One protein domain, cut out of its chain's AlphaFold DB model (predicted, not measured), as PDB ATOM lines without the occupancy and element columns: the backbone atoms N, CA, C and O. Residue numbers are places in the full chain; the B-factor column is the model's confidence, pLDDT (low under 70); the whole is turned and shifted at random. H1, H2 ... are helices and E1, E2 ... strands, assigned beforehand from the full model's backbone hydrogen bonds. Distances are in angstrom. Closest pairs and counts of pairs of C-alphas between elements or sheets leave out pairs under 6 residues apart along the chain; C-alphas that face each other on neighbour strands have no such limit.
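AT A GLANCE: This is residues 3 to 11 and 19 to 84 of the 91 residues of an uncharacterized protein of Euzebyales bacterium (UniProt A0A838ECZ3). A long ribbon of two antiparallel strands, E1 and E2, has the helix H1 packed lengthwise over one face, while beyond one end of the ribbon sits a small head made of the short helices H2 and H3 and the loops round them. The first two printed residues, 3 and 4, pair with E2 near that same end, and residues 68 to 76 lead from the head back to the ribbon. The printed part has 75 residues, with three named helices and two named strands in the order H1, E1, H2, H3, E2; the class is mixed, helices and strands, with under half of the residues in named elements. It is only just compact, close to loose, with a radius of gyration of the C-alphas of 13.6 A, and its elongated outline spans 42 by 22 by 20 A.

IN THESE COORDINATES: The printed part begins at Val 3, and residues 3 to 4 come before any named element. H1 is residues 23 to 33, 15.2 A long, and its C-alpha 23 is at (108.838, 134.787, 128.898). E1 is residues 38 to 44, 19.7 A long. H2 is residues 47 to 54, 10.7 A long, with C-alpha 47 at (121.038, 142.235, 122.411). H3 is the four residues 64 to 67. E2 is residues 77 to 83, 19.8 A long, and ends with C-alpha 83 at (105.037, 129.269, 144.390).

HOW THE PARTS SIT: E1 and E2 are antiparallel neighbours, with 167 degrees between their directions. N 40 and O 81 are 2.9 A apart and N 79 and O 42 are 2.8 A apart, both within hydrogen-bond range. Residues 3 to 4 pair antiparallel with residues 77 to 78 of E2. H1 has 10 pairs of C-alphas within 8 A with E1, the closest those of Pro 23 and Gly 43, 5.7 A apart. With E2 it has 6 such pairs, the closest those of Pro 23 and Ala 78, 5.2 A apart. H2 and H3 only just touch, with 3 pairs of C-alphas within 8 A, the closest those of Ala 49 and Leu 67, 6.7 A apart. H1 is apart from both H2 and H3. In H1 and H2 every O i to N i+4 pair is within hydrogen-bond range; H3 is too short for such a pair.

THE WHOLE: The two C-alphas farthest apart, those of Gly 36 and Glu 61, are 42.1 A apart. Residues 12 to 18 are not printed, and C-alphas 11 and 19 are 15.7 A apart across this cut. The links H1 to E1 and E1 to H2 are tight, those from H2 to H3 and H3 to E2 are short, and no link is long. The mean pLDDT of the printed part is 93.0, and no printed residue is under 70.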
ATOM      1  N   VAL A   3     115.405 129.177 131.760       93.69
ATOM      2  CA  VAL A   3     115.440 128.468 130.473       93.69
ATOM      3  C   VAL A   3     116.073 129.364 129.400       93.69
ATOM      4  O   VAL A   3     115.916 130.587 129.471       93.69
ATOM      5  N   PRO A   4     116.811 128.793 128.431       93.06
ATOM      6  CA  PRO A   4     117.398 129.565 127.339       93.06
ATOM      7  C   PRO A   4     116.309 130.132 126.425       93.06
ATOM      8  O   PRO A   4     115.364 129.424 126.095       93.06
ATOM      9  N   CYS A   5     116.454 131.388 126.002       91.88
ATOM     10  CA  CYS A   5     115.572 132.029 125.023       91.88
ATOM     11  C   CYS A   5     116.358 132.426 123.765       91.88
ATOM     12  O   CYS A   5     116.000 131.978 122.679       91.88
ATOM     13  N   ALA A   6     117.438 133.207 123.931       90.81
ATOM     14  CA  ALA A   6     118.386 133.642 122.894       90.81
ATOM     15  C   ALA A   6     117.737 133.943 121.524       90.81
ATOM     16  O   ALA A   6     118.184 133.457 120.484       90.81
ATOM     17  N   ALA A   7     116.652 134.718 121.523       85.88
ATOM     18  CA  ALA A   7     115.877 135.027 120.327       85.88
ATOM     19  C   ALA A   7     115.302 136.440 120.412       85.88
ATOM     20  O   ALA A   7     114.992 136.924 121.501       85.88
ATOM     21  N   ARG A   8     115.118 137.077 119.251       90.44
ATOM     22  CA  ARG A   8     114.385 138.340 119.175       90.44
ATOM     23  C   ARG A   8     112.897 138.088 119.410       90.44
ATOM     24  O   ARG A   8     112.300 137.239 118.742       90.44
ATOM     25  N   ILE A   9     112.321 138.867 120.311       90.69
ATOM     26  CA  ILE A   9     110.886 138.993 120.532       90.69
ATOM     27  C   ILE A   9     110.440 140.307 119.895       90.69
ATOM     28  O   ILE A   9     111.134 141.320 119.977       90.69
ATOM     29  N   ASP A  10     109.302 140.268 119.213       88.44
ATOM     30  CA  ASP A  10     108.624 141.475 118.765       88.44
ATOM     31  C   ASP A  10     107.643 141.911 119.866       88.44
ATOM     32  O   ASP A  10     106.649 141.212 120.080       88.44
ATOM     33  N   PRO A  11     107.926 142.998 120.609       79.69
ATOM     34  CA  PRO A  11     107.044 143.455 121.680       79.69
ATOM     35  C   PRO A  11     105.720 144.025 121.150       79.69
ATOM     36  O   PRO A  11     104.756 144.104 121.909       79.69
ATOM     37  N   TRP A  19     105.985 128.985 120.967       74.44
ATOM     38  CA  TRP A  19     106.732 127.804 120.531       74.44
ATOM     39  C   TRP A  19     108.162 127.782 121.069       74.44
ATOM     40  O   TRP A  19     108.763 126.720 121.233       74.44
ATOM     41  N   ARG A  20     108.711 128.961 121.361       77.19
ATOM     42  CA  ARG A  20     110.034 129.133 121.965       77.19
ATOM     43  C   ARG A  20     109.895 129.347 123.468       77.19
ATOM     44  O   ARG A  20     108.839 129.723 123.969       77.19
ATOM     45  N   SER A  21     110.983 129.157 124.208       79.69
ATOM     46  CA  SER A  21     111.043 129.416 125.653       79.69
ATOM     47  C   SER A  21     111.091 130.917 125.994       79.69
ATOM     48  O   SER A  21     111.869 131.352 126.841       79.69
ATOM     49  N   ALA A  22     110.247 131.713 125.334       89.88
ATOM     50  CA  ALA A  22     110.048 133.124 125.613       89.88
ATOM     51  C   ALA A  22     109.345 133.322 126.974       89.88
ATOM     52  O   ALA A  22     108.625 132.427 127.438       89.88
ATOM     53  N   PRO A  23     109.490 134.498 127.619       92.19
ATOM     54  CA  PRO A  23     108.838 134.787 128.898       92.19
ATOM     55  C   PRO A  23     107.318 134.559 128.895       92.19
ATOM     56  O   PRO A  23     106.779 134.065 129.886       92.19
ATOM     57  N   VAL A  24     106.628 134.868 127.791       90.88
ATOM     58  CA  VAL A  24     105.177 134.655 127.663       90.88
ATOM     59  C   VAL A  24     104.834 133.164 127.641       90.88
ATOM     60  O   VAL A  24     104.050 132.714 128.476       90.88
ATOM     61  N   GLY A  25     105.480 132.374 126.778       89.88
ATOM     62  CA  GLY A  25     105.259 130.925 126.721       89.88
ATOM     63  C   GLY A  25     105.581 130.224 128.047       89.88
ATOM     64  O   GLY A  25     104.816 129.381 128.515       89.88
ATOM     65  N   LEU A  26     106.666 130.624 128.723       91.75
ATOM     66  CA  LEU A  26     107.009 130.090 130.044       91.75
ATOM     67  C   LEU A  26     105.953 130.445 131.102       91.75
ATOM     68  O   LEU A  26     105.624 129.613 131.949       91.75
ATOM     69  N   ARG A  27     105.411 131.668 131.061       92.06
ATOM     70  CA  ARG A  27     104.327 132.088 131.953       92.06
ATOM     71  C   ARG A  27     103.083 131.238 131.748       92.06
ATOM     72  O   ARG A  27     102.530 130.762 132.736       92.06
ATOM     73  N   GLU A  28     102.659 131.039 130.506       91.06
ATOM     74  CA  GLU A  28     101.492 130.211 130.190       91.06
ATOM     75  C   GLU A  28     101.683 128.767 130.667       91.06
ATOM     76  O   GLU A  28     100.819 128.224 131.361       91.06
ATOM     77  N   LEU A  29     102.850 128.176 130.390       90.75
ATOM     78  CA  LEU A  29     103.184 126.819 130.818       90.75
ATOM     79  C   LEU A  29     103.118 126.664 132.345       90.75
ATOM     80  O   LEU A  29     102.523 125.714 132.855       90.75
ATOM     81  N   LEU A  30     103.714 127.600 133.089       91.81
ATOM     82  CA  LEU A  30     103.745 127.541 134.552       91.81
ATOM     83  C   LEU A  30     102.386 127.845 135.183       91.81
ATOM     84  O   LEU A  30     102.034 127.215 136.180       91.81
ATOM     85  N   ALA A  31     101.609 128.764 134.606       92.38
ATOM     86  CA  ALA A  31     100.255 129.054 135.067       92.38
ATOM     87  C   ALA A  31      99.333 127.835 134.909       92.38
ATOM     88  O   ALA A  31      98.555 127.533 135.813       92.38
ATOM     89  N   ALA A  32      99.465 127.098 133.802       91.88
ATOM     90  CA  ALA A  32      98.743 125.846 133.592       91.88
ATOM     91  C   ALA A  32      99.200 124.738 134.560       91.88
ATOM     92  O   ALA A  32      98.375 123.971 135.055       91.88
ATOM     93  N   ALA A  33     100.501 124.659 134.855       91.06
ATOM     94  CA  ALA A  33     101.065 123.634 135.733       91.06
ATOM     95  C   ALA A  33     100.798 123.872 137.232       91.06
ATOM     96  O   ALA A  33     100.759 122.915 138.006       91.06
ATOM     97  N   ALA A  34     100.616 125.127 137.659       88.25
ATOM     98  CA  ALA A  34     100.338 125.494 139.047       88.25
ATOM     99  C   ALA A  34      99.121 126.436 139.169       88.25
ATOM    100  O   ALA A  34      99.281 127.600 139.557       88.25
ATOM    101  N   PRO A  35      97.894 125.951 138.889       90.56
ATOM    102  CA  PRO A  35      96.691 126.766 139.004       90.56
ATOM    103  C   PRO A  35      96.532 127.337 140.419       90.56
ATOM    104  O   PRO A  35      96.622 126.609 141.410       90.56
ATOM    105  N   GLY A  36      96.306 128.648 140.517       88.50
ATOM    106  CA  GLY A  36      96.174 129.356 141.797       88.50
ATOM    107  C   GLY A  36      97.491 129.587 142.553       88.50
ATOM    108  O   GLY A  36      97.458 130.071 143.683       88.50
ATOM    109  N   GLY A  37      98.639 129.230 141.970       90.12
ATOM    110  CA  GLY A  37      99.959 129.564 142.505       90.12
ATOM    111  C   GLY A  37     100.371 131.002 142.178       90.12
ATOM    112  O   GLY A  37      99.876 131.603 141.225       90.12
ATOM    113  N   ALA A  38     101.306 131.557 142.952       92.94
ATOM    114  CA  ALA A  38     101.909 132.849 142.625       92.94
ATOM    115  C   ALA A  38     103.030 132.654 141.595       92.94
ATOM    116  O   ALA A  38     103.860 131.754 141.743       92.94
ATOM    117  N   LEU A  39     103.062 133.497 140.560       93.75
ATOM    118  CA  LEU A  39     103.979 133.358 139.431       93.75
ATOM    119  C   LEU A  39     104.578 134.708 139.020       93.75
ATOM    120  O   LEU A  39     103.858 135.635 138.646       93.75
ATOM    121  N   ALA A  40     105.907 134.779 139.006       95.19
ATOM    122  CA  ALA A  40     106.676 135.873 138.425       95.19
ATOM    123  C   ALA A  40     107.554 135.327 137.296       95.19
ATOM    124  O   ALA A  40     108.291 134.365 137.501       95.19
ATOM    125  N   VAL A  41     107.479 135.941 136.114       94.25
ATOM    126  CA  VAL A  41     108.298 135.591 134.945       94.25
ATOM    127  C   VAL A  41     108.867 136.864 134.338       94.25
ATOM    128  O   VAL A  41     108.124 137.834 134.179       94.25
ATOM    129  N   ARG A  42     110.161 136.852 134.004       94.69
ATOM    130  CA  ARG A  42     110.875 137.957 133.350       94.69
ATOM    131  C   ARG A  42     111.886 137.451 132.323       94.69
ATOM    132  O   ARG A  42     112.444 136.367 132.493       94.69
ATOM    133  N   GLY A  43     112.132 138.246 131.285       94.69
ATOM    134  CA  GLY A  43     113.288 138.080 130.402       94.69
ATOM    135  C   GLY A  43     114.539 138.688 131.035       94.69
ATOM    136  O   GLY A  43     114.444 139.705 131.720       94.69
ATOM    137  N   LEU A  44     115.691 138.048 130.843       96.06
ATOM    138  CA  LEU A  44     117.003 138.531 131.272       96.06
ATOM    139  C   LEU A  44     117.936 138.642 130.082       96.06
ATOM    140  O   LEU A  44     117.946 137.765 129.217       96.06
ATOM    141  N   GLY A  45     118.792 139.652 130.124       96.06
ATOM    142  CA  GLY A  45     119.765 139.934 129.082       96.06
ATOM    143  C   GLY A  45     119.257 140.966 128.090       96.06
ATOM    144  O   GLY A  45     118.204 141.575 128.266       96.06
ATOM    145  N   ASN A  46     120.070 141.187 127.075       97.06
ATOM    146  CA  ASN A  46     119.866 142.195 126.056       97.06
ATOM    147  C   ASN A  46     120.539 141.740 124.756       97.06
ATOM    148  O   ASN A  46     121.145 140.663 124.699       97.06
ATOM    149  N   LEU A  47     120.448 142.560 123.707       96.81
ATOM    150  CA  LEU A  47     121.038 142.235 122.411       96.81
ATOM    151  C   LEU A  47     122.559 141.974 122.499       96.81
ATOM    152  O   LEU A  47     122.971 140.889 122.083       96.81
ATOM    153  N   PRO A  48     123.397 142.870 123.063       97.19
ATOM    154  CA  PRO A  48     124.830 142.610 123.204       97.19
ATOM    155  C   PRO A  48     125.163 141.326 123.972       97.19
ATOM    156  O   PRO A  48     125.982 140.538 123.506       97.19
ATOM    157  N   ALA A  49     124.504 141.074 125.107       97.12
ATOM    158  CA  ALA A  49     124.720 139.863 125.898       97.12
ATOM    159  C   ALA A  49     124.324 138.592 125.125       97.12
ATOM    160  O   ALA A  49     124.995 137.566 125.221       97.12
ATOM    161  N   THR A  50     123.260 138.662 124.321       96.00
ATOM    162  CA  THR A  50     122.816 137.546 123.474       96.00
ATOM    163  C   THR A  50     123.819 137.251 122.362       96.00
ATOM    164  O   THR A  50     124.149 136.090 122.135       96.00
ATOM    165  N   VAL A  51     124.341 138.285 121.697       96.56
ATOM    166  CA  VAL A  51     125.387 138.126 120.674       96.56
ATOM    167  C   VAL A  51     126.656 137.547 121.295       96.56
ATOM    168  O   VAL A  51     127.172 136.556 120.794       96.56
ATOM    169  N   ALA A  52     127.115 138.097 122.421       97.00
ATOM    170  CA  ALA A  52     128.300 137.612 123.121       97.00
ATOM    171  C   ALA A  52     128.183 136.127 123.505       97.00
ATOM    172  O   ALA A  52     129.113 135.358 123.277       97.00
ATOM    173  N   PHE A  53     127.015 135.707 124.005       95.62
ATOM    174  CA  PHE A  53     126.734 134.300 124.292       95.62
ATOM    175  C   PHE A  53     126.844 133.409 123.044       95.62
ATOM    176  O   PHE A  53     127.443 132.338 123.113       95.62
ATOM    177  N   LEU A  54     126.288 133.840 121.905       94.88
ATOM    178  CA  LEU A  54     126.345 133.084 120.646       94.88
ATOM    179  C   LEU A  54     127.770 132.989 120.078       94.88
ATOM    180  O   LEU A  54     128.125 131.962 119.508       94.88
ATOM    181  N   GLU A  55     128.580 134.028 120.271       97.38
ATOM    182  CA  GLU A  55     129.993 134.073 119.867       97.38
ATOM    183  C   GLU A  55     130.929 133.348 120.857       97.38
ATOM    184  O   GLU A  55     132.124 133.213 120.600       97.38
ATOM    185  N   GLY A  56     130.411 132.861 121.991       97.06
ATOM    186  CA  GLY A  56     131.200 132.158 123.005       97.06
ATOM    187  C   GLY A  56     132.099 133.066 123.851       97.06
ATOM    188  O   GLY A  56     133.083 132.584 124.411       97.06
ATOM    189  N   ILE A  57     131.771 134.356 123.950       98.00
ATOM    190  CA  ILE A  57     132.472 135.328 124.798       98.00
ATOM    191  C   ILE A  57     132.068 135.106 126.261       98.00
ATOM    192  O   ILE A  57     130.881 134.949 126.566       98.00
ATOM    193  N   ALA A  58     133.041 135.101 127.174       96.94
ATOM    194  CA  ALA A  58     132.768 134.916 128.595       96.94
ATOM    195  C   ALA A  58     132.127 136.170 129.216       96.94
ATOM    196  O   ALA A  58     132.383 137.300 128.801       96.94
ATOM    197  N   ALA A  59     131.300 135.990 130.247       95.50
ATOM    198  CA  ALA A  59     130.623 137.110 130.906       95.50
ATOM    199  C   ALA A  59     131.618 138.070 131.581       95.50
ATOM    200  O   ALA A  59     131.391 139.274 131.617       95.50
ATOM    201  N   GLU A  60     132.740 137.542 132.071       97.12
ATOM    202  CA  GLU A  60     133.833 138.285 132.699       97.12
ATOM    203  C   GLU A  60     134.587 139.198 131.719       97.12
ATOM    204  O   GLU A  60     135.301 140.103 132.149       97.12
ATOM    205  N   GLU A  61     134.432 138.974 130.411       97.56
ATOM    206  CA  GLU A  61     134.996 139.818 129.353       97.56
ATOM    207  C   GLU A  61     134.066 140.986 128.978       97.56
ATOM    208  O   GLU A  61     134.449 141.857 128.195       97.56
ATOM    209  N   LEU A  62     132.849 141.031 129.534       97.12
ATOM    210  CA  LEU A  62     131.865 142.079 129.277       97.12
ATOM    211  C   LEU A  62     131.829 143.115 130.413       97.12
ATOM    212  O   LEU A  62     132.036 142.778 131.582       97.12
ATOM    213  N   PRO A  63     131.512 144.385 130.105       97.31
ATOM    214  CA  PRO A  63     131.229 145.382 131.131       97.31
ATOM    215  C   PRO A  63     130.054 144.956 132.025       97.31
ATOM    216  O   PRO A  63     129.023 144.497 131.534       97.31
ATOM    217  N   ALA A  64     130.188 145.124 133.342       95.94
ATOM    218  CA  ALA A  64     129.140 144.734 134.290       95.94
ATOM    219  C   ALA A  64     127.838 145.532 134.081       95.94
ATOM    220  O   ALA A  64     126.751 144.963 134.102       95.94
ATOM    221  N   ASP A  65     127.957 146.826 133.785       96.81
ATOM    222  CA  ASP A  65     126.830 147.713 133.485       96.81
ATOM    223  C   ASP A  65     126.075 147.303 132.212       96.81
ATOM    224  O   ASP A  65     124.862 147.488 132.125       96.81
ATOM    225  N   LEU A  66     126.759 146.681 131.248       96.31
ATOM    226  CA  LEU A  66     126.122 146.071 130.085       96.31
ATOM    227  C   LEU A  66     125.256 144.867 130.483       96.31
ATOM    228  O   LEU A  66     124.200 144.662 129.888       96.31
ATOM    229  N   LEU A  67     125.676 144.068 131.467       96.00
ATOM    230  CA  LEU A  67     124.935 142.885 131.928       96.00
ATOM    231  C   LEU A  67     123.750 143.232 132.847       96.00
ATOM    232  O   LEU A  67     122.794 142.456 132.924       96.00
ATOM    233  N   ASP A  68     123.776 144.406 133.481       95.75
ATOM    234  CA  ASP A  68     122.702 144.906 134.350       95.75
ATOM    235  C   ASP A  68     121.474 145.429 133.574       95.75
ATOM    236  O   ASP A  68     120.401 145.627 134.151       95.75
ATOM    237  N   VAL A  69     121.593 145.626 132.257       96.12
ATOM    238  CA  VAL A  69     120.487 146.072 131.396       96.12
ATOM    239  C   VAL A  69     119.676 144.878 130.894       96.12
ATOM    240  O   VAL A  69     120.225 143.876 130.426       96.12
ATOM    241  N   HIS A  70     118.349 144.989 130.931       96.25
ATOM    242  CA  HIS A  70     117.440 143.985 130.378       96.25
ATOM    243  C   HIS A  70     116.576 144.588 129.272       96.25
ATOM    244  O   HIS A  70     115.871 145.568 129.503       96.25
ATOM    245  N   ASP A  71     116.644 143.990 128.086       95.31
ATOM    246  CA  ASP A  71     115.874 144.381 126.907       95.31
ATOM    247  C   ASP A  71     114.817 143.308 126.621       95.31
ATOM    248  O   ASP A  71     115.138 142.150 126.344       95.31
ATOM    249  N   GLU A  72     113.545 143.696 126.694       92.12
ATOM    250  CA  GLU A  72     112.402 142.800 126.490       92.12
ATOM    251  C   GLU A  72     112.346 142.218 125.071       92.12
ATOM    252  O   GLU A  72     111.834 141.112 124.887       92.12
ATOM    253  N   ALA A  73     112.918 142.914 124.083       93.56
ATOM    254  CA  ALA A  73     112.985 142.441 122.707       93.56
ATOM    255  C   ALA A  73     114.119 141.426 122.483       93.56
ATOM    256  O   ALA A  73     114.101 140.703 121.486       93.56
ATOM    257  N   PHE A  74     115.099 141.338 123.391       95.25
ATOM    258  CA  PHE A  74     116.264 140.457 123.253       95.25
ATOM    259  C   PHE A  74     116.643 139.740 124.559       95.25
ATOM    260  O   PHE A  74     117.772 139.880 125.044       95.25
ATOM    261  N   PRO A  75     115.740 138.931 125.139       95.25
ATOM    262  CA  PRO A  75     116.087 138.120 126.290       95.25
ATOM    263  C   PRO A  75     117.022 136.974 125.886       95.25
ATOM    264  O   PRO A  75     116.713 136.145 125.025       95.25
ATOM    265  N   LEU A  76     118.138 136.863 126.599       95.88
ATOM    266  CA  LEU A  76     119.012 135.697 126.558       95.88
ATOM    267  C   LEU A  76     118.383 134.525 127.326       95.88
ATOM    268  O   LEU A  76     118.357 133.396 126.834       95.88
ATOM    269  N   LEU A  77     117.819 134.799 128.507       95.88
ATOM    270  CA  LEU A  77     117.153 133.813 129.363       95.88
ATOM    271  C   LEU A  77     115.722 134.246 129.682       95.88
ATOM    272  O   LEU A  77     115.460 135.425 129.907       95.88
ATOM    273  N   ALA A  78     114.817 133.282 129.825       95.38
ATOM    274  CA  ALA A  78     113.574 133.484 130.560       95.38
ATOM    275  C   ALA A  78     113.736 132.926 131.980       95.38
ATOM    276  O   ALA A  78     114.156 131.784 132.184       95.38
ATOM    277  N   ALA A  79     113.412 133.742 132.978       95.94
ATOM    278  CA  ALA A  79     113.514 133.402 134.387       95.94
ATOM    279  C   ALA A  79     112.134 133.419 135.034       95.94
ATOM    280  O   ALA A  79     111.354 134.349 134.828       95.94
ATOM    281  N   ALA A  80     111.852 132.407 135.850       95.31
ATOM    282  CA  ALA A  80     110.583 132.292 136.548       95.31
ATOM    283  C   ALA A  80     110.742 131.859 138.004       95.31
ATOM    284  O   ALA A  80     111.548 130.981 138.334       95.31
ATOM    285  N   VAL A  81     109.901 132.427 138.860       94.88
ATOM    286  CA  VAL A  81     109.650 131.979 140.229       94.88
ATOM    287  C   VAL A  81     108.175 131.612 140.319       94.88
ATOM    288  O   VAL A  81     107.313 132.430 140.008       94.88
ATOM    289  N   ALA A  82     107.897 130.376 140.726       91.75
ATOM    290  CA  ALA A  82     106.549 129.862 140.918       91.75
ATOM    291  C   ALA A  82     106.415 129.312 142.340       91.75
ATOM    292  O   ALA A  82     107.275 128.560 142.802       91.75
ATOM    293  N   VAL A  83     105.336 129.683 143.019       91.75
ATOM    294  CA  VAL A  83     105.037 129.269 144.390       91.75
ATOM    295  C   VAL A  83     103.717 128.517 144.380       91.75
ATOM    296  O   VAL A  83     102.707 129.019 143.886       91.75
ATOM    297  N   LYS A  84     103.736 127.291 144.908       88.19
ATOM    298  CA  LYS A  84     102.535 126.455 145.003       88.19
ATOM    299  C   LYS A  84     101.476 127.134 145.888       88.19
ATOM    300  O   LYS A  84     101.849 127.793 146.859       88.19
TER     301      LYS A  84